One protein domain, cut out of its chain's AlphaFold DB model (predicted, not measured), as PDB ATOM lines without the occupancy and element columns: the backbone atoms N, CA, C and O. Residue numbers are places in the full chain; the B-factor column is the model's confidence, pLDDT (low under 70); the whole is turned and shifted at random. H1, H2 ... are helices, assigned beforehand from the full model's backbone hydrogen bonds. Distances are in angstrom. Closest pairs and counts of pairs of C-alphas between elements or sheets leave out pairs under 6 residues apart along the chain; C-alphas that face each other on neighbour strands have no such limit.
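What this domain is: This is residues 16 to 107 of the 109 residues of an uncharacterized protein of Halanaerobium sp. ST460_2HS_T2 (UniProt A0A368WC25). Three helices, H1, H2 and H4, cross one another in a small core, with H5 packed on H4 and H6 packed on H1. From this body the last stretch of H7, with residues 98 to 107 standing free, sticks out as an arm at one end, and at the far end residues 40 to 45, of which 43 to 45 belong to the short H3, stick out in a loop. The printed part has 92 residues with seven named helices, H1 to H7 in order along the chain, and no named strand; the class is all helix. It is only just loose, close to compact, with a radius of gyration of the C-alphas of 14.8 A, and elongated, spanning 49 by 25 by 24 A.

Where its parts are: H1, residues 16 to 26, begins at C-alpha 16 at (182.353, 158.753, 138.680) and is 15.0 A long from first to last C-alpha. H2, residues 28 to 40, is 18.9 A long. H3 is residues 43 to 46. H4, residues 53 to 66, is 19.7 A long and begins at C-alpha 53 at (186.133, 166.966, 139.493). H5 is residues 72 to 78 and H6 is residues 84 to 89. H7, residues 91 to 105, is the longest helix at 20.8 A and ends at C-alpha 105 at (175.565, 137.960, 152.450).

How they stand to each other: H1 and H4 are the hubs, touching three helices each. H1 touches H4 at a steep tilt of 38 degrees, the same way; H4 does so with residues 55 to 59 alone, and the closest C-alphas, of Glu 16 and Lys 55, are 5.8 A apart. H2 touches H1 with residues 30 to 31 alone, closest at the C-alphas of Ala 23 and Leu 31, 6.3 A. H2 touches H4 at a steep tilt of 52 degrees, opposite ways, with the C-alphas of Ser 34 and Leu 58 closest at 5.6 A. H5 touches H4, closest at the C-alphas of Thr 63 and Ser 75, 5.6 A. H6 touches H1 at 73 degrees, only just about perpendicular, with the C-alphas of Cys 22 and Thr 86 closest at 5.7 A. H6 and H7 touch only at the corner, H7 with residues 93 to 97 alone, closest at the C-alphas of Ile 87 and Asn 94, 5.1 A. H3 touches no helix. Every O i to N i+4 pair is within hydrogen-bond range in H2, H4, H5, H6 and H7; in H1 6 of 7 are, and H3 is too short for such a pair.

The domain as a whole: The C-alphas of Gly 42 and Glu 107, 49.9 A, are the two farthest apart. Without the stretches that stand free, the body spans 37 by 25 by 21 A. The printed part has no cut and no long link. The mean pLDDT of the printed part is 94.1, and residue 107 alone is under 70.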
ATOM      1  N   GLU A  16     182.749 157.914 139.787       93.81
ATOM      2  CA  GLU A  16     182.353 158.753 138.680       93.81
ATOM      3  C   GLU A  16     182.544 158.057 137.324       93.81
ATOM      4  O   GLU A  16     181.681 158.187 136.465       93.81
ATOM      5  N   ASP A  17     183.597 157.252 137.150       93.19
ATOM      6  CA  ASP A  17     183.794 156.465 135.922       93.19
ATOM      7  C   ASP A  17     182.655 155.464 135.690       93.19
ATOM      8  O   ASP A  17     182.098 155.398 134.598       93.19
ATOM      9  N   LEU A  18     182.248 154.721 136.727       93.44
ATOM     10  CA  LEU A  18     181.100 153.813 136.615       93.44
ATOM     11  C   LEU A  18     179.815 154.551 136.264       93.44
ATOM     12  O   LEU A  18     179.050 154.086 135.422       93.44
ATOM     13  N   LEU A  19     179.557 155.672 136.935       96.19
ATOM     14  CA  LEU A  19     178.334 156.437 136.730       96.19
ATOM     15  C   LEU A  19     178.284 157.046 135.326       96.19
ATOM     16  O   LEU A  19     177.217 157.046 134.716       96.19
ATOM     17  N   LEU A  20     179.416 157.505 134.788       97.12
ATOM     18  CA  LEU A  20     179.490 157.984 133.409       97.12
ATOM     19  C   LEU A  20     179.299 156.846 132.400       97.12
ATOM     20  O   LEU A  20     178.495 157.009 131.488       97.12
ATOM     21  N   ASN A  21     179.890 155.666 132.618       96.12
ATOM     22  CA  ASN A  21     179.622 154.487 131.780       96.12
ATOM     23  C   ASN A  21     178.132 154.093 131.803       96.12
ATOM     24  O   ASN A  21     177.566 153.664 130.800       96.12
ATOM     25  N   CYS A  22     177.461 154.249 132.947       97.62
ATOM     26  CA  CYS A  22     176.015 154.050 133.034       97.62
ATOM     27  C   CYS A  22     175.245 155.111 132.236       97.62
ATOM     28  O   CYS A  22     174.284 154.786 131.534       97.62
ATOM     29  N   ALA A  23     175.668 156.374 132.321       98.00
ATOM     30  CA  ALA A  23     175.070 157.472 131.570       98.00
ATOM     31  C   ALA A  23     175.251 157.311 130.053       98.00
ATOM     32  O   ALA A  23     174.330 157.637 129.311       98.00
ATOM     33  N   GLU A  24     176.358 156.730 129.581       98.06
ATOM     34  CA  GLU A  24     176.550 156.393 128.161       98.06
ATOM     35  C   GLU A  24     175.451 155.463 127.620       98.06
ATOM     36  O   GLU A  24     175.105 155.538 126.440       98.06
ATOM     37  N   ILE A  25     174.860 154.626 128.480       98.06
ATOM     38  CA  ILE A  25     173.822 153.652 128.117       98.06
ATOM     39  C   ILE A  25     172.407 154.220 128.284       98.06
ATOM     40  O   ILE A  25     171.537 153.974 127.439       98.06
ATOM     41  N   GLU A  26     172.148 154.913 129.395       98.12
ATOM     42  CA  GLU A  26     170.791 155.308 129.812       98.12
ATOM     43  C   GLU A  26     170.464 156.772 129.515       98.12
ATOM     44  O   GLU A  26     169.293 157.119 129.377       98.12
ATOM     45  N   TYR A  27     171.486 157.620 129.390       98.00
ATOM     46  CA  TYR A  27     171.357 159.072 129.272       98.00
ATOM     47  C   TYR A  27     172.318 159.639 128.221       98.00
ATOM     48  O   TYR A  27     172.943 160.676 128.444       98.00
ATOM     49  N   THR A  28     172.489 158.946 127.090       97.94
ATOM     50  CA  THR A  28     173.486 159.292 126.062       97.94
ATOM     51  C   THR A  28     173.341 160.738 125.569       97.94
ATOM     52  O   THR A  28     174.334 161.427 125.345       97.94
ATOM     53  N   ASP A  29     172.105 161.217 125.433       97.94
ATOM     54  CA  ASP A  29     171.774 162.589 125.048       97.94
ATOM     55  C   ASP A  29     172.190 163.609 126.117       97.94
ATOM     56  O   ASP A  29     172.874 164.586 125.810       97.94
ATOM     57  N   LEU A  30     171.843 163.362 127.382       98.31
ATOM     58  CA  LEU A  30     172.229 164.225 128.499       98.31
ATOM     59  C   LEU A  30     173.738 164.224 128.728       98.31
ATOM     60  O   LEU A  30     174.300 165.270 129.040       98.31
ATOM     61  N   LEU A  31     174.404 163.083 128.549       98.25
ATOM     62  CA  LEU A  31     175.854 162.993 128.646       98.25
ATOM     63  C   LEU A  31     176.523 163.837 127.556       98.25
ATOM     64  O   LEU A  31     177.410 164.627 127.873       98.25
ATOM     65  N   SER A  32     176.054 163.740 126.306       98.00
ATOM     66  CA  SER A  32     176.538 164.589 125.209       98.00
ATOM     67  C   SER A  32     176.378 166.073 125.542       98.00
ATOM     68  O   SER A  32     177.353 166.815 125.485       98.00
ATOM     69  N   LEU A  33     175.183 166.493 125.974       98.12
ATOM     70  CA  LEU A  33     174.922 167.888 126.350       98.12
ATOM     71  C   LEU A  33     175.784 168.345 127.535       98.12
ATOM     72  O   LEU A  33     176.242 169.485 127.567       98.12
ATOM     73  N   SER A  34     176.020 167.467 128.511       97.44
ATOM     74  CA  SER A  34     176.854 167.786 129.671       97.44
ATOM     75  C   SER A  34     178.325 167.981 129.294       97.44
ATOM     76  O   SER A  34     178.992 168.832 129.881       97.44
ATOM     77  N   ASN A  35     178.817 167.242 128.294       97.06
ATOM     78  CA  ASN A  35     180.174 167.396 127.773       97.06
ATOM     79  C   ASN A  35     180.325 168.724 127.021       97.06
ATOM     80  O   ASN A  35     181.290 169.446 127.250       97.06
ATOM     81  N   ASP A  36     179.342 169.107 126.207       96.94
ATOM     82  CA  ASP A  36     179.356 170.427 125.565       96.94
ATOM     83  C   ASP A  36     179.341 171.543 126.627       96.94
ATOM     84  O   ASP A  36     180.159 172.464 126.599       96.94
ATOM     85  N   TYR A  37     178.480 171.405 127.643       94.88
ATOM     86  CA  TYR A  37     178.398 172.346 128.761       94.88
ATOM     87  C   TYR A  37     179.727 172.488 129.513       94.88
ATOM     88  O   TYR A  37     180.132 173.605 129.836       94.88
ATOM     89  N   ILE A  38     180.416 171.381 129.818       95.00
ATOM     90  CA  ILE A  38     181.660 171.460 130.586       95.00
ATOM     91  C   ILE A  38     182.760 172.155 129.789       95.00
ATOM     92  O   ILE A  38     183.534 172.902 130.387       95.00
ATOM     93  N   GLU A  39     182.817 171.974 128.468       95.06
ATOM     94  CA  GLU A  39     183.780 172.646 127.590       95.06
ATOM     95  C   GLU A  39     183.560 174.164 127.534       95.06
ATOM     96  O   GLU A  39     184.528 174.926 127.539       95.06
ATOM     97  N   GLU A  40     182.308 174.622 127.609       96.06
ATOM     98  CA  GLU A  40     181.968 176.052 127.643       96.06
ATOM     99  C   GLU A  40     182.349 176.753 128.963       96.06
ATOM    100  O   GLU A  40     182.463 177.983 129.015       96.06
ATOM    101  N   ILE A  41     182.589 176.005 130.050       94.94
ATOM    102  CA  ILE A  41     182.988 176.592 131.336       94.94
ATOM    103  C   ILE A  41     184.401 177.183 131.236       94.94
ATOM    104  O   ILE A  41     185.399 176.474 131.075       94.94
ATOM    105  N   GLY A  42     184.494 178.499 131.451       96.19
ATOM    106  CA  GLY A  42     185.760 179.229 131.465       96.19
ATOM    107  C   GLY A  42     186.779 178.671 132.469       96.19
ATOM    108  O   GLY A  42     186.448 178.315 133.604       96.19
ATOM    109  N   SER A  43     188.055 178.657 132.073       94.19
ATOM    110  CA  SER A  43     189.158 178.044 132.832       94.19
ATOM    111  C   SER A  43     189.326 178.583 134.258       94.19
ATOM    112  O   SER A  43     189.759 177.849 135.143       94.19
ATOM    113  N   THR A  44     188.925 179.830 134.524       97.19
ATOM    114  CA  THR A  44     188.941 180.425 135.871       97.19
ATOM    115  C   THR A  44     188.122 179.617 136.881       97.19
ATOM    116  O   THR A  44     188.537 179.485 138.031       97.19
ATOM    117  N   TYR A  45     186.996 179.030 136.464       95.62
ATOM    118  CA  TYR A  45     186.152 178.201 137.333       95.62
ATOM    119  C   TYR A  45     186.713 176.787 137.525       95.62
ATOM    120  O   TYR A  45     186.460 176.160 138.552       95.62
ATOM    121  N   LYS A  46     187.521 176.318 136.569       95.75
ATOM    122  CA  LYS A  46     188.199 175.015 136.602       95.75
ATOM    123  C   LYS A  46     189.549 175.053 137.326       95.75
ATOM    124  O   LYS A  46     190.135 174.011 137.577       95.75
ATOM    125  N   ALA A  47     190.048 176.233 137.702       95.38
ATOM    126  CA  ALA A  47     191.414 176.419 138.207       95.38
ATOM    127  C   ALA A  47     191.767 175.597 139.465       95.38
ATOM    128  O   ALA A  47     192.944 175.385 139.745       95.38
ATOM    129  N   LYS A  48     190.764 175.164 140.238       95.56
ATOM    130  CA  LYS A  48     190.934 174.336 141.446       95.56
ATOM    131  C   LYS A  48     190.501 172.882 141.260       95.56
ATOM    132  O   LYS A  48     190.527 172.134 142.231       95.56
ATOM    133  N   TRP A  49     190.053 172.506 140.065       95.31
ATOM    134  CA  TRP A  49     189.632 171.140 139.789       95.31
ATOM    135  C   TRP A  49     190.835 170.204 139.827       95.31
ATOM    136  O   TRP A  49     191.943 170.566 139.428       95.31
ATOM    137  N   SER A  50     190.609 168.990 140.308       89.62
ATOM    138  CA  SER A  50     191.631 167.960 140.419       89.62
ATOM    139  C   SER A  50     191.039 166.570 140.221       89.62
ATOM    140  O   SER A  50     189.884 166.318 140.559       89.62
ATOM    141  N   GLY A  51     191.855 165.652 139.695       85.38
ATOM    142  CA  GLY A  51     191.527 164.229 139.605       85.38
ATOM    143  C   GLY A  51     190.286 163.929 138.759       85.38
ATOM    144  O   GLY A  51     190.420 163.677 137.569       85.38
ATOM    145  N   SER A  52     189.111 163.917 139.398       89.88
ATOM    146  CA  SER A  52     187.807 163.553 138.820       89.88
ATOM    147  C   SER A  52     186.734 164.641 138.957       89.88
ATOM    148  O   SER A  52     185.541 164.349 138.877       89.88
ATOM    149  N   ASP A  53     187.107 165.886 139.269       94.75
ATOM    150  CA  ASP A  53     186.133 166.966 139.493       94.75
ATOM    151  C   ASP A  53     185.319 167.321 138.244       94.75
ATOM    152  O   ASP A  53     184.139 167.644 138.359       94.75
ATOM    153  N   ASP A  54     185.903 167.171 137.059       95.31
ATOM    154  CA  ASP A  54     185.201 167.242 135.779       95.31
ATOM    155  C   ASP A  54     184.064 166.212 135.709       95.31
ATOM    156  O   ASP A  54     182.906 166.568 135.489       95.31
ATOM    157  N   LYS A  55     184.359 164.949 136.027       96.00
ATOM    158  CA  LYS A  55     183.371 163.864 136.037       96.00
ATOM    159  C   LYS A  55     182.272 164.116 137.067       96.00
ATOM    160  O   LYS A  55     181.094 163.890 136.788       96.00
ATOM    161  N   LYS A  56     182.626 164.651 138.243       95.94
ATOM    162  CA  LYS A  56     181.646 165.045 139.273       95.94
ATOM    163  C   LYS A  56     180.715 166.149 138.783       95.94
ATOM    164  O   LYS A  56     179.531 166.125 139.119       95.94
ATOM    165  N   VAL A  57     181.227 167.105 138.008       97.12
ATOM    166  CA  VAL A  57     180.417 168.174 137.412       97.12
ATOM    167  C   VAL A  57     179.464 167.608 136.366       97.12
ATOM    168  O   VAL A  57     178.282 167.938 136.423       97.12
ATOM    169  N   LEU A  58     179.927 166.716 135.484       97.88
ATOM    170  CA  LEU A  58     179.064 166.036 134.510       97.88
ATOM    171  C   LEU A  58     177.929 165.278 135.206       97.88
ATOM    172  O   LEU A  58     176.756 165.485 134.898       97.88
ATOM    173  N   ILE A  59     178.256 164.470 136.218       97.88
ATOM    174  CA  ILE A  59     177.257 163.726 136.995       97.88
ATOM    175  C   ILE A  59     176.296 164.689 137.686       97.88
ATOM    176  O   ILE A  59     175.091 164.515 137.564       97.88
ATOM    177  N   GLY A  60     176.803 165.720 138.366       97.81
ATOM    178  CA  GLY A  60     175.979 166.726 139.036       97.81
ATOM    179  C   GLY A  60     175.049 167.484 138.085       97.81
ATOM    180  O   GLY A  60     173.932 167.842 138.454       97.81
ATOM    181  N   TRP A  61     175.489 167.716 136.851       97.88
ATOM    182  CA  TRP A  61     174.668 168.332 135.819       97.88
ATOM    183  C   TRP A  61     173.538 167.392 135.393       97.88
ATOM    184  O   TRP A  61     172.369 167.776 135.462       97.88
ATOM    185  N   ILE A  62     173.862 166.141 135.047       98.44
ATOM    186  CA  ILE A  62     172.876 165.137 134.621       98.44
ATOM    187  C   ILE A  62     171.867 164.871 135.747       98.44
ATOM    188  O   ILE A  62     170.659 164.889 135.508       98.44
ATOM    189  N   THR A  63     172.323 164.684 136.990       98.25
ATOM    190  CA  THR A  63     171.435 164.466 138.144       98.25
ATOM    191  C   THR A  63     170.513 165.655 138.382       98.25
ATOM    192  O   THR A  63     169.346 165.451 138.709       98.25
ATOM    193  N   ASN A  64     170.983 166.890 138.192       98.00
ATOM    194  CA  ASN A  64     170.155 168.080 138.372       98.00
ATOM    195  C   ASN A  64     169.147 168.281 137.228       98.00
ATOM    196  O   ASN A  64     168.086 168.851 137.464       98.00
ATOM    197  N   VAL A  65     169.425 167.781 136.019       97.81
ATOM    198  CA  VAL A  65     168.429 167.710 134.934       97.81
ATOM    199  C   VAL A  65     167.369 166.650 135.242       97.81
ATOM    200  O   VAL A  65     166.174 166.931 135.156       97.81
ATOM    201  N   LEU A  66     167.789 165.450 135.651       97.81
ATOM    202  CA  LEU A  66     166.885 164.339 135.967       97.81
ATOM    203  C   LEU A  66     166.039 164.605 137.218       97.81
ATOM    204  O   LEU A  66     164.884 164.180 137.302       97.81
ATOM    205  N   LYS A  67     166.621 165.278 138.214       96.69
ATOM    206  CA  LYS A  67     165.996 165.516 139.512       96.69
ATOM    207  C   LYS A  67     166.416 166.866 140.118       96.69
ATOM    208  O   LYS A  67     167.220 166.905 141.056       96.69
ATOM    209  N   PRO A  68     165.829 167.976 139.637       97.56
ATOM    210  CA  PRO A  68     166.222 169.324 140.036       97.56
ATOM    211  C   PRO A  68     166.214 169.554 141.550       97.56
ATOM    212  O   PRO A  68     165.237 169.254 142.243       97.56
ATOM    213  N   GLY A  69     167.315 170.106 142.067       95.69
ATOM    214  CA  GLY A  69     167.453 170.483 143.478       95.69
ATOM    215  C   GLY A  69     167.545 169.310 144.462       95.69
ATOM    216  O   GLY A  69     167.442 169.521 145.674       95.69
ATOM    217  N   LYS A  70     167.718 168.072 143.982       96.81
ATOM    218  CA  LYS A  70     167.991 166.900 144.826       96.81
ATOM    219  C   LYS A  70     169.474 166.548 144.809       96.81
ATOM    220  O   LYS A  70     170.218 166.957 143.926       96.81
ATOM    221  N   SER A  71     169.908 165.793 145.817       97.00
ATOM    222  CA  SER A  71     171.281 165.297 145.857       97.00
ATOM    223  C   SER A  71     171.514 164.251 144.765       97.00
ATOM    224  O   SER A  71     170.596 163.519 144.383       97.00
ATOM    225  N   ASN A  72     172.769 164.125 144.326       96.69
ATOM    226  CA  ASN A  72     173.174 163.120 143.341       96.69
ATOM    227  C   ASN A  72     172.765 161.706 143.773       96.69
ATOM    228  O   ASN A  72     172.255 160.947 142.962       96.69
ATOM    229  N   GLN A  73     172.900 161.388 145.064       96.25
ATOM    230  CA  GLN A  73     172.517 160.090 145.631       96.25
ATOM    231  C   GLN A  73     171.036 159.758 145.402       96.25
ATOM    232  O   GLN A  73     170.711 158.626 145.061       96.25
ATOM    233  N   VAL A  74     170.138 160.741 145.542       97.19
ATOM    234  CA  VAL A  74     168.700 160.527 145.315       97.19
ATOM    235  C   VAL A  74     168.416 160.280 143.834       97.19
ATOM    236  O   VAL A  74     167.587 159.436 143.515       97.19
ATOM    237  N   SER A  75     169.096 160.977 142.916       97.38
ATOM    238  CA  SER A  75     168.957 160.680 141.483       97.38
ATOM    239  C   SER A  75     169.526 159.304 141.130       97.38
ATOM    240  O   SER A  75     168.877 158.557 140.409       97.38
ATOM    241  N   ILE A  76     170.683 158.930 141.684       96.12
ATOM    242  CA  ILE A  76     171.288 157.604 141.474       96.12
ATOM    243  C   ILE A  76     170.340 156.485 141.921       96.12
ATOM    244  O   ILE A  76     170.222 155.488 141.218       96.12
ATOM    245  N   ASN A  77     169.646 156.663 143.050       95.94
ATOM    246  CA  ASN A  77     168.698 155.676 143.571       95.94
ATOM    247  C   ASN A  77     167.376 155.623 142.788       95.94
ATOM    248  O   ASN A  77     166.839 154.546 142.553       95.94
ATOM    249  N   ASP A  78     166.827 156.784 142.426       96.38
ATOM    250  CA  ASP A  78     165.457 156.873 141.910       96.38
ATOM    251  C   ASP A  78     165.379 156.867 140.374       96.38
ATOM    252  O   ASP A  78     164.288 156.748 139.814       96.38
ATOM    253  N   ASN A  79     166.507 157.040 139.682       96.94
ATOM    254  CA  ASN A  79     166.601 156.986 138.226       96.94
ATOM    255  C   ASN A  79     167.407 155.751 137.771       96.94
ATOM    256  O   ASN A  79     167.994 155.023 138.562       96.94
ATOM    257  N   ASN A  80     167.477 155.525 136.463       97.00
ATOM    258  CA  ASN A  80     168.082 154.350 135.834       97.00
ATOM    259  C   ASN A  80     169.624 154.342 135.803       97.00
ATOM    260  O   ASN A  80     170.189 153.710 134.923       97.00
ATOM    261  N   TRP A  81     170.332 155.018 136.716       96.69
ATOM    262  CA  TRP A  81     171.805 154.967 136.725       96.69
ATOM    263  C   TRP A  81     172.301 153.520 136.876       96.69
ATOM    264  O   TRP A  81     173.080 153.026 136.068       96.69
ATOM    265  N   ILE A  82     171.786 152.801 137.873       94.31
ATOM    266  CA  ILE A  82     172.066 151.378 138.078       94.31
ATOM    267  C   ILE A  82     170.787 150.609 137.732       94.31
ATOM    268  O   ILE A  82     169.889 150.455 138.556       94.31
ATOM    269  N   SER A  83     170.680 150.165 136.479       94.81
ATOM    270  CA  SER A  83     169.518 149.473 135.921       94.81
ATOM    271  C   SER A  83     169.881 148.037 135.529       94.81
ATOM    272  O   SER A  83     171.051 147.672 135.408       94.81
ATOM    273  N   LYS A  84     168.874 147.201 135.240       94.62
ATOM    274  CA  LYS A  84     169.121 145.864 134.663       94.62
ATOM    275  C   LYS A  84     169.930 145.942 133.365       94.62
ATOM    276  O   LYS A  84     170.723 145.046 133.083       94.62
ATOM    277  N   ARG A  85     169.726 146.997 132.572       96.62
ATOM    278  CA  ARG A  85     170.426 147.207 131.306       96.62
ATOM    279  C   ARG A  85     171.874 147.621 131.550       96.62
ATOM    280  O   ARG A  85     172.748 147.023 130.936       96.62
ATOM    281  N   THR A  86     172.151 148.555 132.463       96.88
ATOM    282  CA  THR A  86     173.543 148.946 132.756       96.88
ATOM    283  C   THR A  86     174.323 147.809 133.407       96.88
ATOM    284  O   THR A  86     175.439 147.541 132.979       96.88
ATOM    285  N   ILE A  87     173.718 147.054 134.334       94.50
ATOM    286  CA  ILE A  87     174.350 145.874 134.958       94.50
ATOM    287  C   ILE A  87     174.674 144.796 133.917       94.50
ATOM    288  O   ILE A  87     175.779 144.275 133.905       94.50
ATOM    289  N   SER A  88     173.737 144.470 133.019       94.88
ATOM    290  CA  SER A  88     173.969 143.432 131.999       94.88
ATOM    291  C   SER A  88     174.908 143.857 130.868       94.88
ATOM    292  O   SER A  88     175.367 142.999 130.118       94.88
ATOM    293  N   THR A  89     175.181 145.156 130.725       96.50
ATOM    294  CA  THR A  89     176.049 145.693 129.666       96.50
ATOM    295  C   THR A  89     177.464 145.983 130.172       96.50
ATOM    296  O   THR A  89     178.416 145.862 129.406       96.50
ATOM    297  N   LEU A  90     177.617 146.388 131.437       93.69
ATOM    298  CA  LEU A  90     178.892 146.815 132.011       93.69
ATOM    299  C   LEU A  90     179.446 145.753 132.960       93.69
ATOM    300  O   LEU A  90     179.018 145.655 134.111       93.69
ATOM    301  N   ASP A  91     180.478 145.037 132.514       90.69
ATOM    302  CA  ASP A  91     181.169 144.030 133.332       90.69
ATOM    303  C   ASP A  91     181.679 144.605 134.658       90.69
ATOM    304  O   ASP A  91     181.610 143.943 135.689       90.69
ATOM    305  N   SER A  92     182.179 145.843 134.657       88.88
ATOM    306  CA  SER A  92     182.676 146.515 135.862       88.88
ATOM    307  C   SER A  92     181.570 146.754 136.893       88.88
ATOM    308  O   SER A  92     181.775 146.521 138.084       88.88
ATOM    309  N   LEU A  93     180.374 147.144 136.441       91.44
ATOM    310  CA  LEU A  93     179.215 147.322 137.309       91.44
ATOM    311  C   LEU A  93     178.677 145.977 137.803       91.44
ATOM    312  O   LEU A  93     178.340 145.862 138.981       91.44
ATOM    313  N   ASN A  94     178.634 144.957 136.939       91.25
ATOM    314  CA  ASN A  94     178.238 143.609 137.341       91.25
ATOM    315  C   ASN A  94     179.200 143.027 138.387       91.25
ATOM    316  O   ASN A  94     178.754 142.570 139.434       91.25
ATOM    317  N   ASN A  95     180.515 143.124 138.161       88.00
ATOM    318  CA  ASN A  95     181.539 142.676 139.111       88.00
ATOM    319  C   ASN A  95     181.400 143.392 140.467       88.00
ATOM    320  O   ASN A  95     181.506 142.755 141.514       88.00
ATOM    321  N   LEU A  96     181.144 144.708 140.465       87.31
ATOM    322  CA  LEU A  96     180.909 145.464 141.696       87.31
ATOM    323  C   LEU A  96     179.630 145.003 142.408       87.31
ATOM    324  O   LEU A  96     179.638 144.826 143.626       87.31
ATOM    325  N   ALA A  97     178.539 144.793 141.670       87.56
ATOM    326  CA  ALA A  97     177.273 144.325 142.226       87.56
ATOM    327  C   ALA A  97     177.402 142.920 142.836       87.56
ATOM    328  O   ALA A  97     176.953 142.701 143.959       87.56
ATOM    329  N   GLU A  98     178.066 141.993 142.140       87.25
ATOM    330  CA  GLU A  98     178.368 140.648 142.638       87.25
ATOM    331  C   GLU A  98     179.250 140.692 143.887       87.25
ATOM    332  O   GLU A  98     178.969 139.990 144.860       87.25
ATOM    333  N   PHE A  99     180.276 141.549 143.901       85.62
ATOM    334  CA  PHE A  99     181.129 141.744 145.071       85.62
ATOM    335  C   PHE A  99     180.328 142.254 146.274       85.62
ATOM    336  O   PHE A  99     180.402 141.656 147.344       85.62
ATOM    337  N   ILE A 100     179.528 143.313 146.105       85.62
ATOM    338  CA  ILE A 100     178.697 143.878 147.179       85.62
ATOM    339  C   ILE A 100     177.686 142.841 147.678       85.62
ATOM    340  O   ILE A 100     177.532 142.672 148.885       85.62
ATOM    341  N   PHE A 101     177.020 142.123 146.771       85.62
ATOM    342  CA  PHE A 101     176.052 141.091 147.134       85.62
ATOM    343  C   PHE A 101     176.713 139.944 147.901       85.62
ATOM    344  O   PHE A 101     176.189 139.503 148.922       85.62
ATOM    345  N   THR A 102     177.879 139.483 147.448       87.88
ATOM    346  CA  THR A 102     178.648 138.444 148.142       87.88
ATOM    347  C   THR A 102     179.070 138.927 149.524       87.88
ATOM    348  O   THR A 102     178.858 138.223 150.500       87.88
ATOM    349  N   PHE A 103     179.608 140.145 149.623       85.06
ATOM    350  CA  PHE A 103     180.082 140.720 150.879       85.06
ATOM    351  C   PHE A 103     178.956 140.898 151.906       85.06
ATOM    352  O   PHE A 103     179.114 140.495 153.052       85.06
ATOM    353  N   ILE A 104     177.806 141.447 151.499       83.69
ATOM    354  CA  ILE A 104     176.652 141.648 152.394       83.69
ATOM    355  C   ILE A 104     176.102 140.309 152.905       83.69
ATOM    356  O   ILE A 104     175.692 140.218 154.059       83.69
ATOM    357  N   ASN A 105     176.094 139.270 152.067       85.81
ATOM    358  CA  ASN A 105     175.565 137.960 152.450       85.81
ATOM    359  C   ASN A 105     176.605 137.050 153.128       85.81
ATOM    360  O   ASN A 105     176.227 136.024 153.687       85.81
ATOM    361  N   ALA A 106     177.892 137.413 153.121       75.62
ATOM    362  CA  ALA A 106     178.966 136.614 153.711       75.62
ATOM    363  C   ALA A 106     178.890 136.508 155.247       75.62
ATOM    364  O   ALA A 106     179.475 135.593 155.812       75.62
ATOM    365  N   GLU A 107     178.163 137.402 155.926       59.72
ATOM    366  CA  GLU A 107     177.939 137.348 157.385       59.72
ATOM    367  C   GLU A 107     176.688 136.533 157.784       59.72
ATOM    368  O   GLU A 107     176.257 136.577 158.935       59.72
TER     369      GLU A 107